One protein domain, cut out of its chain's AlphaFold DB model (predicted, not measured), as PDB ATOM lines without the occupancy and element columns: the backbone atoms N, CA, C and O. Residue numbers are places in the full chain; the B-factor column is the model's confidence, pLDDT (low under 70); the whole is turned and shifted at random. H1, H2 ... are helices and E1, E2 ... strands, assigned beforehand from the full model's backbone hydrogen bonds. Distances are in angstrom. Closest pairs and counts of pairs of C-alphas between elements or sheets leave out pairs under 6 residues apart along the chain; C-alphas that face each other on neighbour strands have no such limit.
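This is residues 3 to 112 of the 112 residues of an uncharacterized protein of Hydrogenophaga sp. T4 (UniProt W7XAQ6). One strongly twisted sheet of six strands curls round a single helix, H1, which has the edge strand E1 on one side and the edge strand E5 on another. E2 bends sharply and joins the hairpin of E1 and E2 to E4, beside which E6 and then E5 follow, while the short E3 pairs with E4 away from the helix. The printed part has 110 residues, with one named helix and six named strands in the order E1, E2, E3, E4, H1, E5, E6. The sheet is branched, its neighbour pairs are antiparallel, and the class is mostly strand. The whole is compact, with a radius of gyration of the C-alphas of 14.6 A and spans of 43 by 33 by 19 A.

E1, residues 3 to 9, and E2, residues 24 to 32, form an antiparallel hairpin at 148 degrees, with N 6 and O 28 2.9 A apart, within hydrogen-bond range. E2 bends by 65 degrees at residue 28. Its pairing is staggered: residues 24 to 31 pair with E1, and residues 31 to 32 with E4, residues 46 to 55, where N 31 and O 55 are 2.9 A apart. E3, residues 36 to 39, makes a hairpin with E4, with N 38 and O 49 at 2.9 A. E2 and E3 lie on one side of E4, and E6, residues 101 to 111, lies on the other side, antiparallel at 160 degrees, with N 52 and O 104 at 2.9 A. E5, residues 87 to 96, and E6 form a hairpin at 159 degrees, with N 93 and O 105 at 2.8 A. H1, residues 62 to 73, is on the sheet. Its closest C-alphas to E1 are those of Ala 68 and Leu 8, 4.2 A apart, and to E5 those of Val 70 and Val 92, 5.5 A apart. Every O i to N i+4 pair in H1 is within hydrogen-bond range. E1 is apart from E5.

E1 begins at C-alpha 3, (137.697, 148.012, 172.682), and is 19.2 A long. E2 measures 20.4 A, E3 9.2 A and E4 28.1 A. H1 begins at C-alpha 62, (141.854, 156.226, 188.515), and is 16.2 A long. E5 measures 29.3 A. E6 measures 32.0 A and ends at C-alpha 111, (124.144, 174.029, 168.816).

The C-alphas farthest apart, those of Pro 58 and Phe 82, are 44.1 A apart. The printed part has no cut. The links E1 to E2, of 14 residues, and H1 to E5, of 13, are long; in the second, residues 75 to 76 pair antiparallel with residues 89 to 90 of E5. The mean pLDDT of the printed part is 88.4, and residues 77, 80 to 85 and 112 are under 70.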
ATOM      1  N   THR A   3     136.436 147.494 172.142       93.44
ATOM      2  CA  THR A   3     137.697 148.012 172.682       93.44
ATOM      3  C   THR A   3     138.067 149.273 171.917       93.44
ATOM      4  O   THR A   3     137.936 149.302 170.697       93.44
ATOM      5  N   THR A   4     138.527 150.299 172.622       93.31
ATOM      6  CA  THR A   4     139.070 151.527 172.026       93.31
ATOM      7  C   THR A   4     140.328 151.958 172.783       93.31
ATOM      8  O   THR A   4     140.592 151.428 173.866       93.31
ATOM      9  N   SER A   5     141.129 152.857 172.215       93.56
ATOM     10  CA  SER A   5     142.278 153.459 172.902       93.56
ATOM     11  C   SER A   5     141.808 154.549 173.860       93.56
ATOM     12  O   SER A   5     140.861 155.274 173.563       93.56
ATOM     13  N   LEU A   6     142.451 154.645 175.019       93.56
ATOM     14  CA  LEU A   6     142.169 155.654 176.031       93.56
ATOM     15  C   LEU A   6     143.296 156.683 176.031       93.56
ATOM     16  O   LEU A   6     144.393 156.376 176.487       93.56
ATOM     17  N   SER A   7     143.008 157.901 175.585       93.44
ATOM     18  CA  SER A   7     144.004 158.968 175.477       93.44
ATOM     19  C   SER A   7     143.688 160.114 176.435       93.44
ATOM     20  O   SER A   7     142.537 160.528 176.564       93.44
ATOM     21  N   LEU A   8     144.721 160.620 177.102       92.50
ATOM     22  CA  LEU A   8     144.677 161.780 177.989       92.50
ATOM     23  C   LEU A   8     145.195 163.006 177.241       92.50
ATOM     24  O   LEU A   8     146.316 162.957 176.733       92.50
ATOM     25  N   ASN A   9     144.420 164.088 177.199       90.94
ATOM     26  CA  ASN A   9     144.910 165.379 176.724       90.94
ATOM     27  C   ASN A   9     145.711 166.036 177.858       90.94
ATOM     28  O   ASN A   9     145.246 166.074 178.993       90.94
ATOM     29  N   THR A  10     146.931 166.498 177.591       88.75
ATOM     30  CA  THR A  10     147.801 167.069 178.633       88.75
ATOM     31  C   THR A  10     147.903 168.586 178.593       88.75
ATOM     32  O   THR A  10     148.290 169.179 179.599       88.75
ATOM     33  N   THR A  11     147.567 169.224 177.471       86.19
ATOM     34  CA  THR A  11     147.739 170.674 177.285       86.19
ATOM     35  C   THR A  11     146.433 171.447 177.374       86.19
ATOM     36  O   THR A  11     146.448 172.560 177.892       86.19
ATOM     37  N   HIS A  12     145.312 170.876 176.912       81.88
ATOM     38  CA  HIS A  12     143.995 171.532 176.860       81.88
ATOM     39  C   HIS A  12     144.042 172.982 176.327       81.88
ATOM     40  O   HIS A  12     143.309 173.854 176.795       81.88
ATOM     41  N   GLN A  13     144.935 173.259 175.377       85.06
ATOM     42  CA  GLN A  13     145.205 174.600 174.867       85.06
ATOM     43  C   GLN A  13     144.190 175.000 173.793       85.06
ATOM     44  O   GLN A  13     143.888 176.183 173.629       85.06
ATOM     45  N   TYR A  14     143.658 174.019 173.064       80.56
ATOM     46  CA  TYR A  14     142.774 174.246 171.931       80.56
ATOM     47  C   TYR A  14     141.304 173.987 172.275       80.56
ATOM     48  O   TYR A  14     140.948 173.128 173.084       80.56
ATOM     49  N   GLY A  15     140.414 174.725 171.606       78.25
ATOM     50  CA  GLY A  15     138.977 174.470 171.665       78.25
ATOM     51  C   GLY A  15     138.632 173.053 171.193       78.25
ATOM     52  O   GLY A  15     139.377 172.427 170.442       78.25
ATOM     53  N   GLN A  16     137.469 172.542 171.601       79.19
ATOM     54  CA  GLN A  16     137.090 171.133 171.411       79.19
ATOM     55  C   GLN A  16     137.193 170.625 169.957       79.19
ATOM     56  O   GLN A  16     137.585 169.476 169.765       79.19
ATOM     57  N   GLY A  17     136.906 171.458 168.947       76.50
ATOM     58  CA  GLY A  17     137.059 171.093 167.527       76.50
ATOM     59  C   GLY A  17     138.510 170.951 167.052       76.50
ATOM     60  O   GLY A  17     138.796 170.212 166.108       76.50
ATOM     61  N   TRP A  18     139.435 171.606 167.750       80.94
ATOM     62  CA  TRP A  18     140.867 171.660 167.455       80.94
ATOM     63  C   TRP A  18     141.715 170.887 168.471       80.94
ATOM     64  O   TRP A  18     142.932 170.856 168.346       80.94
ATOM     65  N   LYS A  19     141.094 170.188 169.432       84.06
ATOM     66  CA  LYS A  19     141.797 169.420 170.479       84.06
ATOM     67  C   LYS A  19     142.752 168.350 169.944       84.06
ATOM     68  O   LYS A  19     143.593 167.844 170.672       84.06
ATOM     69  N   HIS A  20     142.625 167.963 168.678       82.75
ATOM     70  CA  HIS A  20     143.568 167.051 168.034       82.75
ATOM     71  C   HIS A  20     144.977 167.658 167.883       82.75
ATOM     72  O   HIS A  20     145.922 166.908 167.671       82.75
ATOM     73  N   LEU A  21     145.113 168.985 168.003       86.69
ATOM     74  CA  LEU A  21     146.386 169.710 168.023       86.69
ATOM     75  C   LEU A  21     147.039 169.753 169.414       86.69
ATOM     76  O   LEU A  21     148.196 170.148 169.524       86.69
ATOM     77  N   ASP A  22     146.313 169.373 170.470       89.19
ATOM     78  CA  ASP A  22     146.885 169.256 171.813       89.19
ATOM     79  C   ASP A  22     147.905 168.113 171.906       89.19
ATOM     80  O   ASP A  22     147.966 167.226 171.052       89.19
ATOM     81  N   ALA A  23     148.690 168.106 172.982       91.81
ATOM     82  CA  ALA A  23     149.512 166.956 173.326       91.81
ATOM     83  C   ALA A  23     148.664 165.859 173.992       91.81
ATOM     84  O   ALA A  23     147.802 166.128 174.832       91.81
ATOM     85  N   TRP A  24     148.940 164.602 173.628       93.56
ATOM     86  CA  TRP A  24     148.188 163.435 174.091       93.56
ATOM     87  C   TRP A  24     149.105 162.341 174.632       93.56
ATOM     88  O   TRP A  24     150.163 162.062 174.069       93.56
ATOM     89  N   ILE A  25     148.661 161.668 175.694       94.25
ATOM     90  CA  ILE A  25     149.285 160.454 176.232       94.25
ATOM     91  C   ILE A  25     148.316 159.284 176.061       94.25
ATOM     92  O   ILE A  25     147.191 159.335 176.556       94.25
ATOM     93  N   ASP A  26     148.758 158.205 175.412       93.56
ATOM     94  CA  ASP A  26     147.993 156.955 175.345       93.56
ATOM     95  C   ASP A  26     148.141 156.156 176.650       93.56
ATOM     96  O   ASP A  26     149.235 155.756 177.057       93.56
ATOM     97  N   LEU A  27     147.017 155.902 177.318       92.69
ATOM     98  CA  LEU A  27     146.935 155.074 178.521       92.69
ATOM     99  C   LEU A  27     146.674 153.597 178.192       92.69
ATOM    100  O   LEU A  27     146.709 152.751 179.100       92.69
ATOM    101  N   GLY A  28     146.462 153.275 176.914       93.25
ATOM    102  CA  GLY A  28     146.242 151.939 176.385       93.25
ATOM    103  C   GLY A  28     144.758 151.596 176.201       93.25
ATOM    104  O   GLY A  28     143.882 152.456 176.277       93.25
ATOM    105  N   PRO A  29     144.434 150.317 175.954       95.12
ATOM    106  CA  PRO A  29     143.081 149.923 175.585       95.12
ATOM    107  C   PRO A  29     142.102 149.963 176.767       95.12
ATOM    108  O   PRO A  29     142.393 149.486 177.872       95.12
ATOM    109  N   VAL A  30     140.882 150.423 176.493       95.88
ATOM    110  CA  VAL A  30     139.721 150.355 177.386       95.88
ATOM    111  C   VAL A  30     138.611 149.521 176.754       95.88
ATOM    112  O   VAL A  30     138.332 149.610 175.558       95.88
ATOM    113  N   LYS A  31     137.958 148.686 177.568       96.44
ATOM    114  CA  LYS A  31     136.783 147.913 177.155       96.44
ATOM    115  C   LYS A  31     135.517 148.663 177.533       96.44
ATOM    116  O   LYS A  31     135.313 148.954 178.710       96.44
ATOM    117  N   LEU A  32     134.647 148.900 176.559       96.25
ATOM    118  CA  LEU A  32     133.374 149.589 176.728       96.25
ATOM    119  C   LEU A  32     132.197 148.629 176.515       96.25
ATOM    120  O   LEU A  32     132.171 147.799 175.594       96.25
ATOM    121  N   THR A  33     131.186 148.728 177.377       96.50
ATOM    122  CA  THR A  33     129.886 148.096 177.112       96.50
ATOM    123  C   THR A  33     129.160 148.815 175.978       96.50
ATOM    124  O   THR A  33     129.456 149.964 175.663       96.50
ATOM    125  N   ALA A  34     128.165 148.157 175.379       93.69
ATOM    126  CA  ALA A  34     127.244 148.849 174.482       93.69
ATOM    127  C   ALA A  34     126.581 150.036 175.209       93.69
ATOM    128  O   ALA A  34     126.281 149.934 176.405       93.69
ATOM    129  N   ALA A  35     126.389 151.148 174.494       93.31
ATOM    130  CA  ALA A  35     125.633 152.289 175.004       93.31
ATOM    131  C   ALA A  35     124.176 151.896 175.211       93.31
ATOM    132  O   ALA A  35     123.569 151.259 174.352       93.31
ATOM    133  N   ARG A  36     123.617 152.291 176.353       95.25
ATOM    134  CA  ARG A  36     122.182 152.200 176.619       95.25
ATOM    135  C   ARG A  36     121.616 153.602 176.721       95.25
ATOM    136  O   ARG A  36     122.125 154.399 177.501       95.25
ATOM    137  N   VAL A  37     120.586 153.896 175.939       95.19
ATOM    138  CA  VAL A  37     119.873 155.175 176.002       95.19
ATOM    139  C   VAL A  37     119.064 155.214 177.298       95.19
ATOM    140  O   VAL A  37     118.312 154.282 177.575       95.19
ATOM    141  N   ILE A  38     119.243 156.270 178.088       94.94
ATOM    142  CA  ILE A  38     118.455 156.533 179.304       94.94
ATOM    143  C   ILE A  38     117.503 157.713 179.121       94.94
ATOM    144  O   ILE A  38     116.455 157.748 179.750       94.94
ATOM    145  N   GLU A  39     117.833 158.635 178.217       92.94
ATOM    146  CA  GLU A  39     116.967 159.738 177.802       92.94
ATOM    147  C   GLU A  39     117.029 159.817 176.278       92.94
ATOM    148  O   GLU A  39     118.112 159.756 175.686       92.94
ATOM    149  N   ARG A  40     115.867 159.902 175.631       90.38
ATOM    150  CA  ARG A  40     115.781 160.051 174.175       90.38
ATOM    151  C   ARG A  40     116.080 161.499 173.783       90.38
ATOM    152  O   ARG A  40     115.990 162.391 174.619       90.38
ATOM    153  N   ALA A  41     116.441 161.701 172.518       86.94
ATOM    154  CA  ALA A  41     116.536 163.042 171.951       86.94
ATOM    155  C   ALA A  41     115.179 163.759 172.049       86.94
ATOM    156  O   ALA A  41     114.135 163.112 171.927       86.94
ATOM    157  N   ASP A  42     115.219 165.068 172.273       84.38
ATOM    158  CA  ASP A  42     114.045 165.914 172.476       84.38
ATOM    159  C   ASP A  42     114.253 167.272 171.791       84.38
ATOM    160  O   ASP A  42     115.126 168.054 172.176       84.38
ATOM    161  N   GLY A  43     113.455 167.547 170.760       81.38
ATOM    162  CA  GLY A  43     113.606 168.737 169.925       81.38
ATOM    163  C   GLY A  43     114.880 168.732 169.071       81.38
ATOM    164  O   GLY A  43     115.478 167.688 168.810       81.38
ATOM    165  N   TYR A  44     115.273 169.919 168.609       77.75
ATOM    166  CA  TYR A  44     116.428 170.096 167.722       77.75
ATOM    167  C   TYR A  44     117.751 170.200 168.500       77.75
ATOM    168  O   TYR A  44     118.769 169.680 168.062       77.75
ATOM    169  N   GLU A  45     117.741 170.786 169.698       81.25
ATOM    170  CA  GLU A  45     118.960 171.069 170.472       81.25
ATOM    171  C   GLU A  45     119.433 169.907 171.365       81.25
ATOM    172  O   GLU A  45     120.618 169.817 171.699       81.25
ATOM    173  N   ARG A  46     118.539 169.003 171.798       85.00
ATOM    174  CA  ARG A  46     118.900 167.912 172.721       85.00
ATOM    175  C   ARG A  46     118.950 166.567 172.015       85.00
ATOM    176  O   ARG A  46     117.934 166.005 171.619       85.00
ATOM    177  N   GLY A  47     120.155 166.010 171.938       88.25
ATOM    178  CA  GLY A  47     120.375 164.624 171.552       88.25
ATOM    179  C   GLY A  47     120.141 163.647 172.711       88.25
ATOM    180  O   GLY A  47     119.772 164.047 173.817       88.25
ATOM    181  N   PRO A  48     120.346 162.340 172.480       92.12
ATOM    182  CA  PRO A  48     120.107 161.332 173.501       92.12
ATOM    183  C   PRO A  48     121.146 161.403 174.627       92.12
ATOM    184  O   PRO A  48     122.323 161.703 174.399       92.12
ATOM    185  N   THR A  49     120.730 161.007 175.831       94.06
ATOM    186  CA  THR A  49     121.652 160.671 176.919       94.06
ATOM    187  C   THR A  49     121.818 159.160 176.992       94.06
ATOM    188  O   THR A  49     120.847 158.399 177.053       94.06
ATOM    189  N   THR A  50     123.068 158.707 177.023       95.94
ATOM    190  CA  THR A  50     123.432 157.291 177.092       95.94
ATOM    191  C   THR A  50     124.283 156.988 178.315       95.94
ATOM    192  O   THR A  50     124.964 157.860 178.854       95.94
ATOM    193  N   VAL A  51     124.252 155.729 178.750       96.62
ATOM    194  CA  VAL A  51     125.140 155.195 179.781       96.62
ATOM    195  C   VAL A  51     125.926 153.999 179.272       96.62
ATOM    196  O   VAL A  51     125.416 153.150 178.534       96.62
ATOM    197  N   GLN A  52     127.180 153.925 179.701       96.06
ATOM    198  CA  GLN A  52     128.117 152.846 179.414       96.06
ATOM    199  C   GLN A  52     128.938 152.509 180.657       96.06
ATOM    200  O   GLN A  52     128.982 153.258 181.634       96.06
ATOM    201  N   ARG A  53     129.610 151.359 180.619       96.44
ATOM    202  CA  ARG A  53     130.665 151.009 181.562       96.44
ATOM    203  C   ARG A  53     131.986 150.872 180.823       96.44
ATOM    204  O   ARG A  53     132.027 150.246 179.764       96.44
ATOM    205  N   ALA A  54     133.038 151.405 181.426       96.62
ATOM    206  CA  ALA A  54     134.419 151.212 181.019       96.62
ATOM    207  C   ALA A  54     135.130 150.263 181.976       96.62
ATOM    208  O   ALA A  54     134.938 150.339 183.189       96.62
ATOM    209  N   ARG A  55     135.987 149.409 181.417       96.44
ATOM    210  CA  ARG A  55     136.959 148.609 182.156       96.44
ATOM    211  C   ARG A  55     138.358 148.823 181.593       96.44
ATOM    212  O   ARG A  55     138.593 148.547 180.417       96.44
ATOM    213  N   VAL A  56     139.286 149.230 182.453       95.56
ATOM    214  CA  VAL A  56     140.689 149.490 182.094       95.56
ATOM    215  C   VAL A  56     141.646 148.383 182.555       95.56
ATOM    216  O   VAL A  56     141.296 147.477 183.336       95.56
ATOM    217  N   ARG A  57     142.884 148.440 182.052       93.12
ATOM    218  CA  ARG A  57     143.995 147.612 182.537       93.12
ATOM    219  C   ARG A  57     144.321 147.932 184.008       93.12
ATOM    220  O   ARG A  57     144.073 149.050 184.458       93.12
ATOM    221  N   PRO A  58     144.808 146.957 184.792       93.00
ATOM    222  CA  PRO A  58     145.228 147.217 186.166       93.00
ATOM    223  C   PRO A  58     146.441 148.163 186.202       93.00
ATOM    224  O   PRO A  58     147.199 148.230 185.239       93.00
ATOM    225  N   GLY A  59     146.626 148.863 187.324       91.50
ATOM    226  CA  GLY A  59     147.805 149.704 187.572       91.50
ATOM    227  C   GLY A  59     147.716 151.145 187.064       91.50
ATOM    228  O   GLY A  59     148.638 151.911 187.308       91.50
ATOM    229  N   LEU A  60     146.623 151.537 186.402       92.88
ATOM    230  CA  LEU A  60     146.390 152.937 186.037       92.88
ATOM    231  C   LEU A  60     145.851 153.741 187.224       92.88
ATOM    232  O   LEU A  60     145.027 153.237 187.994       92.88
ATOM    233  N   ASP A  61     146.276 155.001 187.331       93.00
ATOM    234  CA  ASP A  61     145.700 155.953 188.280       93.00
ATOM    235  C   ASP A  61     144.235 156.239 187.895       93.00
ATOM    236  O   ASP A  61     143.976 156.728 186.789       93.00
ATOM    237  N   PRO A  62     143.260 155.963 188.783       92.25
ATOM    238  CA  PRO A  62     141.854 156.226 188.515       92.25
ATOM    239  C   PRO A  62     141.544 157.672 188.122       92.25
ATOM    240  O   PRO A  62     140.652 157.872 187.305       92.25
ATOM    241  N   ARG A  63     142.268 158.665 188.658       91.81
ATOM    242  CA  ARG A  63     142.032 160.080 188.325       91.81
ATOM    243  C   ARG A  63     142.415 160.390 186.881       91.81
ATOM    244  O   ARG A  63     141.653 161.034 186.169       91.81
ATOM    245  N   LEU A  64     143.560 159.872 186.433       93.00
ATOM    246  CA  LEU A  64     143.991 160.007 185.039       93.00
ATOM    247  C   LEU A  64     143.038 159.277 184.091       93.00
ATOM    248  O   LEU A  64     142.742 159.774 183.012       93.00
ATOM    249  N   VAL A  65     142.520 158.118 184.504       94.31
ATOM    250  CA  VAL A  65     141.534 157.365 183.719       94.31
ATOM    251  C   VAL A  65     140.216 158.123 183.590       94.31
ATOM    252  O   VAL A  65     139.638 158.133 182.506       94.31
ATOM    253  N   GLU A  66     139.732 158.751 184.662       94.94
ATOM    254  CA  GLU A  66     138.522 159.579 184.617       94.94
ATOM    255  C   GLU A  66     138.670 160.716 183.607       94.94
ATOM    256  O   GLU A  66     137.817 160.849 182.729       94.94
ATOM    257  N   GLN A  67     139.775 161.463 183.676       93.44
ATOM    258  CA  GLN A  67     140.042 162.553 182.738       93.44
ATOM    259  C   GLN A  67     140.187 162.039 181.301       93.44
ATOM    260  O   GLN A  67     139.505 162.523 180.404       93.44
ATOM    261  N   ALA A  68     140.976 160.986 181.083       93.94
ATOM    262  CA  ALA A  68     141.168 160.418 179.753       93.94
ATOM    263  C   ALA A  68     139.859 159.887 179.142       93.94
ATOM    264  O   ALA A  68     139.650 159.979 177.934       93.94
ATOM    265  N   LEU A  69     138.943 159.349 179.957       94.56
ATOM    266  CA  LEU A  69     137.622 158.917 179.492       94.56
ATOM    267  C   LEU A  69     136.773 160.106 179.033       94.56
ATOM    268  O   LEU A  69     136.073 159.995 178.025       94.56
ATOM    269  N   VAL A  70     136.846 161.234 179.743       93.94
ATOM    270  CA  VAL A  70     136.202 162.488 179.330       93.94
ATOM    271  C   VAL A  70     136.826 163.007 178.034       93.94
ATOM    272  O   VAL A  70     136.091 163.320 177.098       93.94
ATOM    273  N   ASP A  71     138.154 163.031 177.930       91.69
ATOM    274  CA  ASP A  71     138.861 163.563 176.761       91.69
ATOM    275  C   ASP A  71     138.643 162.714 175.506       91.69
ATOM    276  O   ASP A  71     138.448 163.250 174.410       91.69
ATOM    277  N   THR A  72     138.642 161.390 175.666       91.44
ATOM    278  CA  THR A  72     138.483 160.426 174.570       91.44
ATOM    279  C   THR A  72     137.043 160.396 174.057       91.44
ATOM    280  O   THR A  72     136.809 160.410 172.849       91.44
ATOM    281  N   LEU A  73     136.054 160.336 174.957       91.00
ATOM    282  CA  LEU A  73     134.650 160.132 174.575       91.00
ATOM    283  C   LEU A  73     133.879 161.444 174.390       91.00
ATOM    284  O   LEU A  73     132.847 161.465 173.711       91.00
ATOM    285  N   GLY A  74     134.356 162.518 175.012       88.62
ATOM    286  CA  GLY A  74     133.734 163.831 174.998       88.62
ATOM    287  C   GLY A  74     134.230 164.730 173.874       88.62
ATOM    288  O   GLY A  74     135.100 164.385 173.071       88.62
ATOM    289  N   GLY A  75     133.649 165.923 173.834       85.50
ATOM    290  CA  GLY A  75     134.040 167.003 172.941       85.50
ATOM    291  C   GLY A  75     133.071 167.252 171.797       85.50
ATOM    292  O   GLY A  75     132.001 166.648 171.699       85.50
ATOM    293  N   SER A  76     133.462 168.184 170.941       80.81
ATOM    294  CA  SER A  76     132.689 168.685 169.809       80.81
ATOM    295  C   SER A  76     133.553 168.627 168.561       80.81
ATOM    296  O   SER A  76     134.753 168.867 168.639       80.81
ATOM    297  N   SER A  77     132.956 168.295 167.421       68.25
ATOM    298  CA  SER A  77     133.636 168.317 166.121       68.25
ATOM    299  C   SER A  77     133.489 169.661 165.404       68.25
ATOM    300  O   SER A  77     133.814 169.755 164.225       68.25
ATOM    301  N   CYS A  78     132.966 170.691 166.075       72.88
ATOM    302  CA  CYS A  78     132.755 171.985 165.445       72.88
ATOM    303  C   CYS A  78     134.090 172.707 165.236       72.88
ATOM    304  O   CYS A  78     134.743 173.094 166.204       72.88
ATOM    305  N   GLN A  79     134.489 172.852 163.974       71.88
ATOM    306  CA  GLN A  79     135.733 173.510 163.557       71.88
ATOM    307  C   GLN A  79     135.487 174.848 162.847       71.88
ATOM    308  O   GLN A  79     136.444 175.549 162.532       71.88
ATOM    309  N   HIS A  80     134.226 175.211 162.593       66.31
ATOM    310  CA  HIS A  80     133.881 176.447 161.901       66.31
ATOM    311  C   HIS A  80     134.021 177.652 162.828       66.31
ATOM    312  O   HIS A  80     133.550 177.643 163.963       66.31
ATOM    313  N   GLU A  81     134.653 178.697 162.312       58.16
ATOM    314  CA  GLU A  81     134.921 179.934 163.041       58.16
ATOM    315  C   GLU A  81     133.666 180.833 163.128       58.16
ATOM    316  O   GLU A  81     133.543 181.617 164.065       58.16
ATOM    317  N   PHE A  82     132.697 180.663 162.206       54.94
ATOM    318  CA  PHE A  82     131.522 181.545 162.077       54.94
ATOM    319  C   PHE A  82     130.164 180.861 161.802       54.94
ATOM    320  O   PHE A  82     129.189 181.566 161.569       54.94
ATOM    321  N   ASP A  83     130.047 179.527 161.863       56.84
ATOM    322  CA  ASP A  83     128.752 178.844 161.658       56.84
ATOM    323  C   ASP A  83     128.676 177.507 162.421       56.84
ATOM    324  O   ASP A  83     128.935 176.420 161.897       56.84
ATOM    325  N   CYS A  84     128.408 177.599 163.726       68.00
ATOM    326  CA  CYS A  84     128.361 176.440 164.622       68.00
ATOM    327  C   CYS A  84     126.992 175.736 164.657       68.00
ATOM    328  O   CYS A  84     126.806 174.824 165.469       68.00
ATOM    329  N   CYS A  85     126.045 176.157 163.818       69.88
ATOM    330  CA  CYS A  85     124.689 175.624 163.784       69.88
ATOM    331  C   CYS A  85     124.681 174.149 163.327       69.88
ATOM    332  O   CYS A  85     125.362 173.746 162.390       69.88
ATOM    333  N   GLY A  86     123.933 173.305 164.031       71.88
ATOM    334  CA  GLY A  86     123.879 171.850 163.906       71.88
ATOM    335  C   GLY A  86     125.018 171.056 164.568       71.88
ATOM    336  O   GLY A  86     124.958 169.825 164.582       71.88
ATOM    337  N   CYS A  87     126.058 171.684 165.133       81.44
ATOM    338  CA  CYS A  87     127.221 170.942 165.638       81.44
ATOM    339  C   CYS A  87     126.912 170.107 166.892       81.44
ATOM    340  O   CYS A  87     126.518 170.633 167.936       81.44
ATOM    341  N   ALA A  88     127.200 168.803 166.824       85.06
ATOM    342  CA  ALA A  88     127.058 167.892 167.953       85.06
ATOM    343  C   ALA A  88     128.200 168.059 168.970       85.06
ATOM    344  O   ALA A  88     129.378 167.870 168.665       85.06
ATOM    345  N   SER A  89     127.831 168.329 170.215       87.81
ATOM    346  CA  SER A  89     128.718 168.375 171.372       87.81
ATOM    347  C   SER A  89     128.361 167.252 172.340       87.81
ATOM    348  O   SER A  89     127.205 167.091 172.738       87.81
ATOM    349  N   ARG A  90     129.361 166.463 172.732       91.12
ATOM    350  CA  ARG A  90     129.230 165.365 173.695       91.12
ATOM    351  C   ARG A  90     129.779 165.801 175.044       91.12
ATOM    352  O   ARG A  90     130.984 165.997 175.197       91.12
ATOM    353  N   SER A  91     128.894 165.916 176.025       92.12
ATOM    354  CA  SER A  91     129.263 166.097 177.425       92.12
ATOM    355  C   SER A  91     129.358 164.731 178.092       92.12
ATOM    356  O   SER A  91     128.407 163.949 178.041       92.12
ATOM    357  N   VAL A  92     130.510 164.430 178.689       94.75
ATOM    358  CA  VAL A  92     130.787 163.139 179.322       94.75
ATOM    359  C   VAL A  92     131.001 163.343 180.811       94.75
ATOM    360  O   VAL A  92     131.809 164.165 181.229       94.75
ATOM    361  N   GLN A  93     130.281 162.566 181.610       95.44
ATOM    362  CA  GLN A  93     130.456 162.470 183.052       95.44
ATOM    363  C   GLN A  93     130.921 161.060 183.391       95.44
ATOM    364  O   GLN A  93     130.311 160.073 182.970       95.44
ATOM    365  N   VAL A  94     131.990 160.965 184.175       96.44
ATOM    366  CA  VAL A  94     132.570 159.690 184.588       96.44
ATOM    367  C   VAL A  94     132.429 159.552 186.092       96.44
ATOM    368  O   VAL A  94     132.694 160.480 186.847       96.44
ATOM    369  N   ARG A  95     131.999 158.373 186.535       95.50
ATOM    370  CA  ARG A  95     131.952 158.009 187.948       95.50
ATOM    371  C   ARG A  95     132.672 156.693 188.158       95.50
ATOM    372  O   ARG A  95     132.287 155.668 187.592       95.50
ATOM    373  N   LYS A  96     133.677 156.695 189.023       95.62
ATOM    374  CA  LYS A  96     134.363 155.477 189.453       95.62
ATOM    375  C   LYS A  96     133.412 154.521 190.170       95.62
ATOM    376  O   LYS A  96     132.659 154.927 191.051       95.62
ATOM    377  N   LEU A  97     133.470 153.242 189.801       93.69
ATOM    378  CA  LEU A  97     132.751 152.159 190.481       93.69
ATOM    379  C   LEU A  97     133.712 151.261 191.264       93.69
ATOM    380  O   LEU A  97     133.410 150.839 192.373       93.69
ATOM    381  N   SER A  98     134.872 150.959 190.679       92.62
ATOM    382  CA  SER A  98     135.916 150.129 191.283       92.62
ATOM    383  C   SER A  98     137.301 150.667 190.911       92.62
ATOM    384  O   SER A  98     137.431 151.718 190.287       92.62
ATOM    385  N   ARG A  99     138.375 149.954 191.269       90.19
ATOM    386  CA  ARG A  99     139.735 150.312 190.822       90.19
ATOM    387  C   ARG A  99     139.903 150.284 189.299       90.19
ATOM    388  O   ARG A  99     140.829 150.903 188.797       90.19
ATOM    389  N   ARG A 100     139.061 149.535 188.582       94.25
ATOM    390  CA  ARG A 100     139.199 149.307 187.134       94.25
ATOM    391  C   ARG A 100     137.920 149.550 186.349       94.25
ATOM    392  O   ARG A 100     137.984 149.547 185.125       94.25
ATOM    393  N   ASP A 101     136.789 149.704 187.029       96.19
ATOM    394  CA  ASP A 101     135.477 149.851 186.417       96.19
ATOM    395  C   ASP A 101     134.926 151.256 186.661       96.19
ATOM    396  O   ASP A 101     134.930 151.756 187.791       96.19
ATOM    397  N   PHE A 102     134.403 151.862 185.602       97.19
ATOM    398  CA  PHE A 102     133.870 153.220 185.596       97.19
ATOM    399  C   PHE A 102     132.498 153.224 184.925       97.19
ATOM    400  O   PHE A 102     132.274 152.514 183.944       97.19
ATOM    401  N   ALA A 103     131.569 154.009 185.459       96.88
ATOM    402  CA  ALA A 103     130.316 154.347 184.802       96.88
ATOM    403  C   ALA A 103     130.509 155.637 184.006       96.88
ATOM    404  O   ALA A 103     131.085 156.595 184.514       96.88
ATOM    405  N   ILE A 104     130.000 155.654 182.782       96.94
ATOM    406  CA  ILE A 104     130.082 156.790 181.874       96.94
ATOM    407  C   ILE A 104     128.657 157.192 181.528       96.94
ATOM    408  O   ILE A 104     127.855 156.337 181.143       96.94
ATOM    409  N   ARG A 105     128.349 158.479 181.657       96.94
ATOM    410  CA  ARG A 105     127.127 159.097 181.149       96.94
ATOM    411  C   ARG A 105     127.522 160.091 180.068       96.94
ATOM    412  O   ARG A 105     128.316 160.987 180.335       96.94
ATOM    413  N   THR A 106     126.950 159.943 178.883       95.62
ATOM    414  CA  THR A 106     127.209 160.830 177.747       95.62
ATOM    415  C   THR A 106     125.912 161.488 177.329       95.62
ATOM    416  O   THR A 106     124.970 160.790 176.959       95.62
ATOM    417  N   SER A 107     125.879 162.815 177.356       93.75
ATOM    418  CA  SER A 107     124.764 163.622 176.868       93.75
ATOM    419  C   SER A 107     125.178 164.358 175.603       93.75
ATOM    420  O   SER A 107     126.238 164.986 175.559       93.75
ATOM    421  N   VAL A 108     124.339 164.275 174.575       91.38
ATOM    422  CA  VAL A 108     124.564 164.947 173.293       91.38
ATOM    423  C   VAL A 108     123.721 166.214 173.235       91.38
ATOM    424  O   VAL A 108     122.534 166.191 173.551       91.38
ATOM    425  N   ARG A 109     124.330 167.318 172.814       88.19
ATOM    426  CA  ARG A 109     123.639 168.569 172.496       88.19
ATOM    427  C   ARG A 109     124.030 169.030 171.108       88.19
ATOM    428  O   ARG A 109     125.161 168.798 170.693       88.19
ATOM    429  N   PHE A 110     123.114 169.687 170.429       85.06
ATOM    430  CA  PHE A 110     123.351 170.334 169.154       85.06
ATOM    431  C   PHE A 110     123.245 171.836 169.367       85.06
ATOM    432  O   PHE A 110     122.341 172.300 170.058       85.06
ATOM    433  N   ASN A 111     124.207 172.575 168.834       75.06
ATOM    434  CA  ASN A 111     124.144 174.029 168.816       75.06
ATOM    435  C   ASN A 111     123.291 174.419 167.605       75.06
ATOM    436  O   ASN A 111     123.687 174.043 166.516       75.06
ATOM    437  N   PHE A 112     122.132 175.052 167.767       63.53
ATOM    438  CA  PHE A 112     121.250 175.499 166.678       63.53
ATOM    439  C   PHE A 112     120.944 176.985 166.835       63.53
ATOM    440  O   PHE A 112     120.983 177.460 167.993       63.53
TER     441      PHE A 112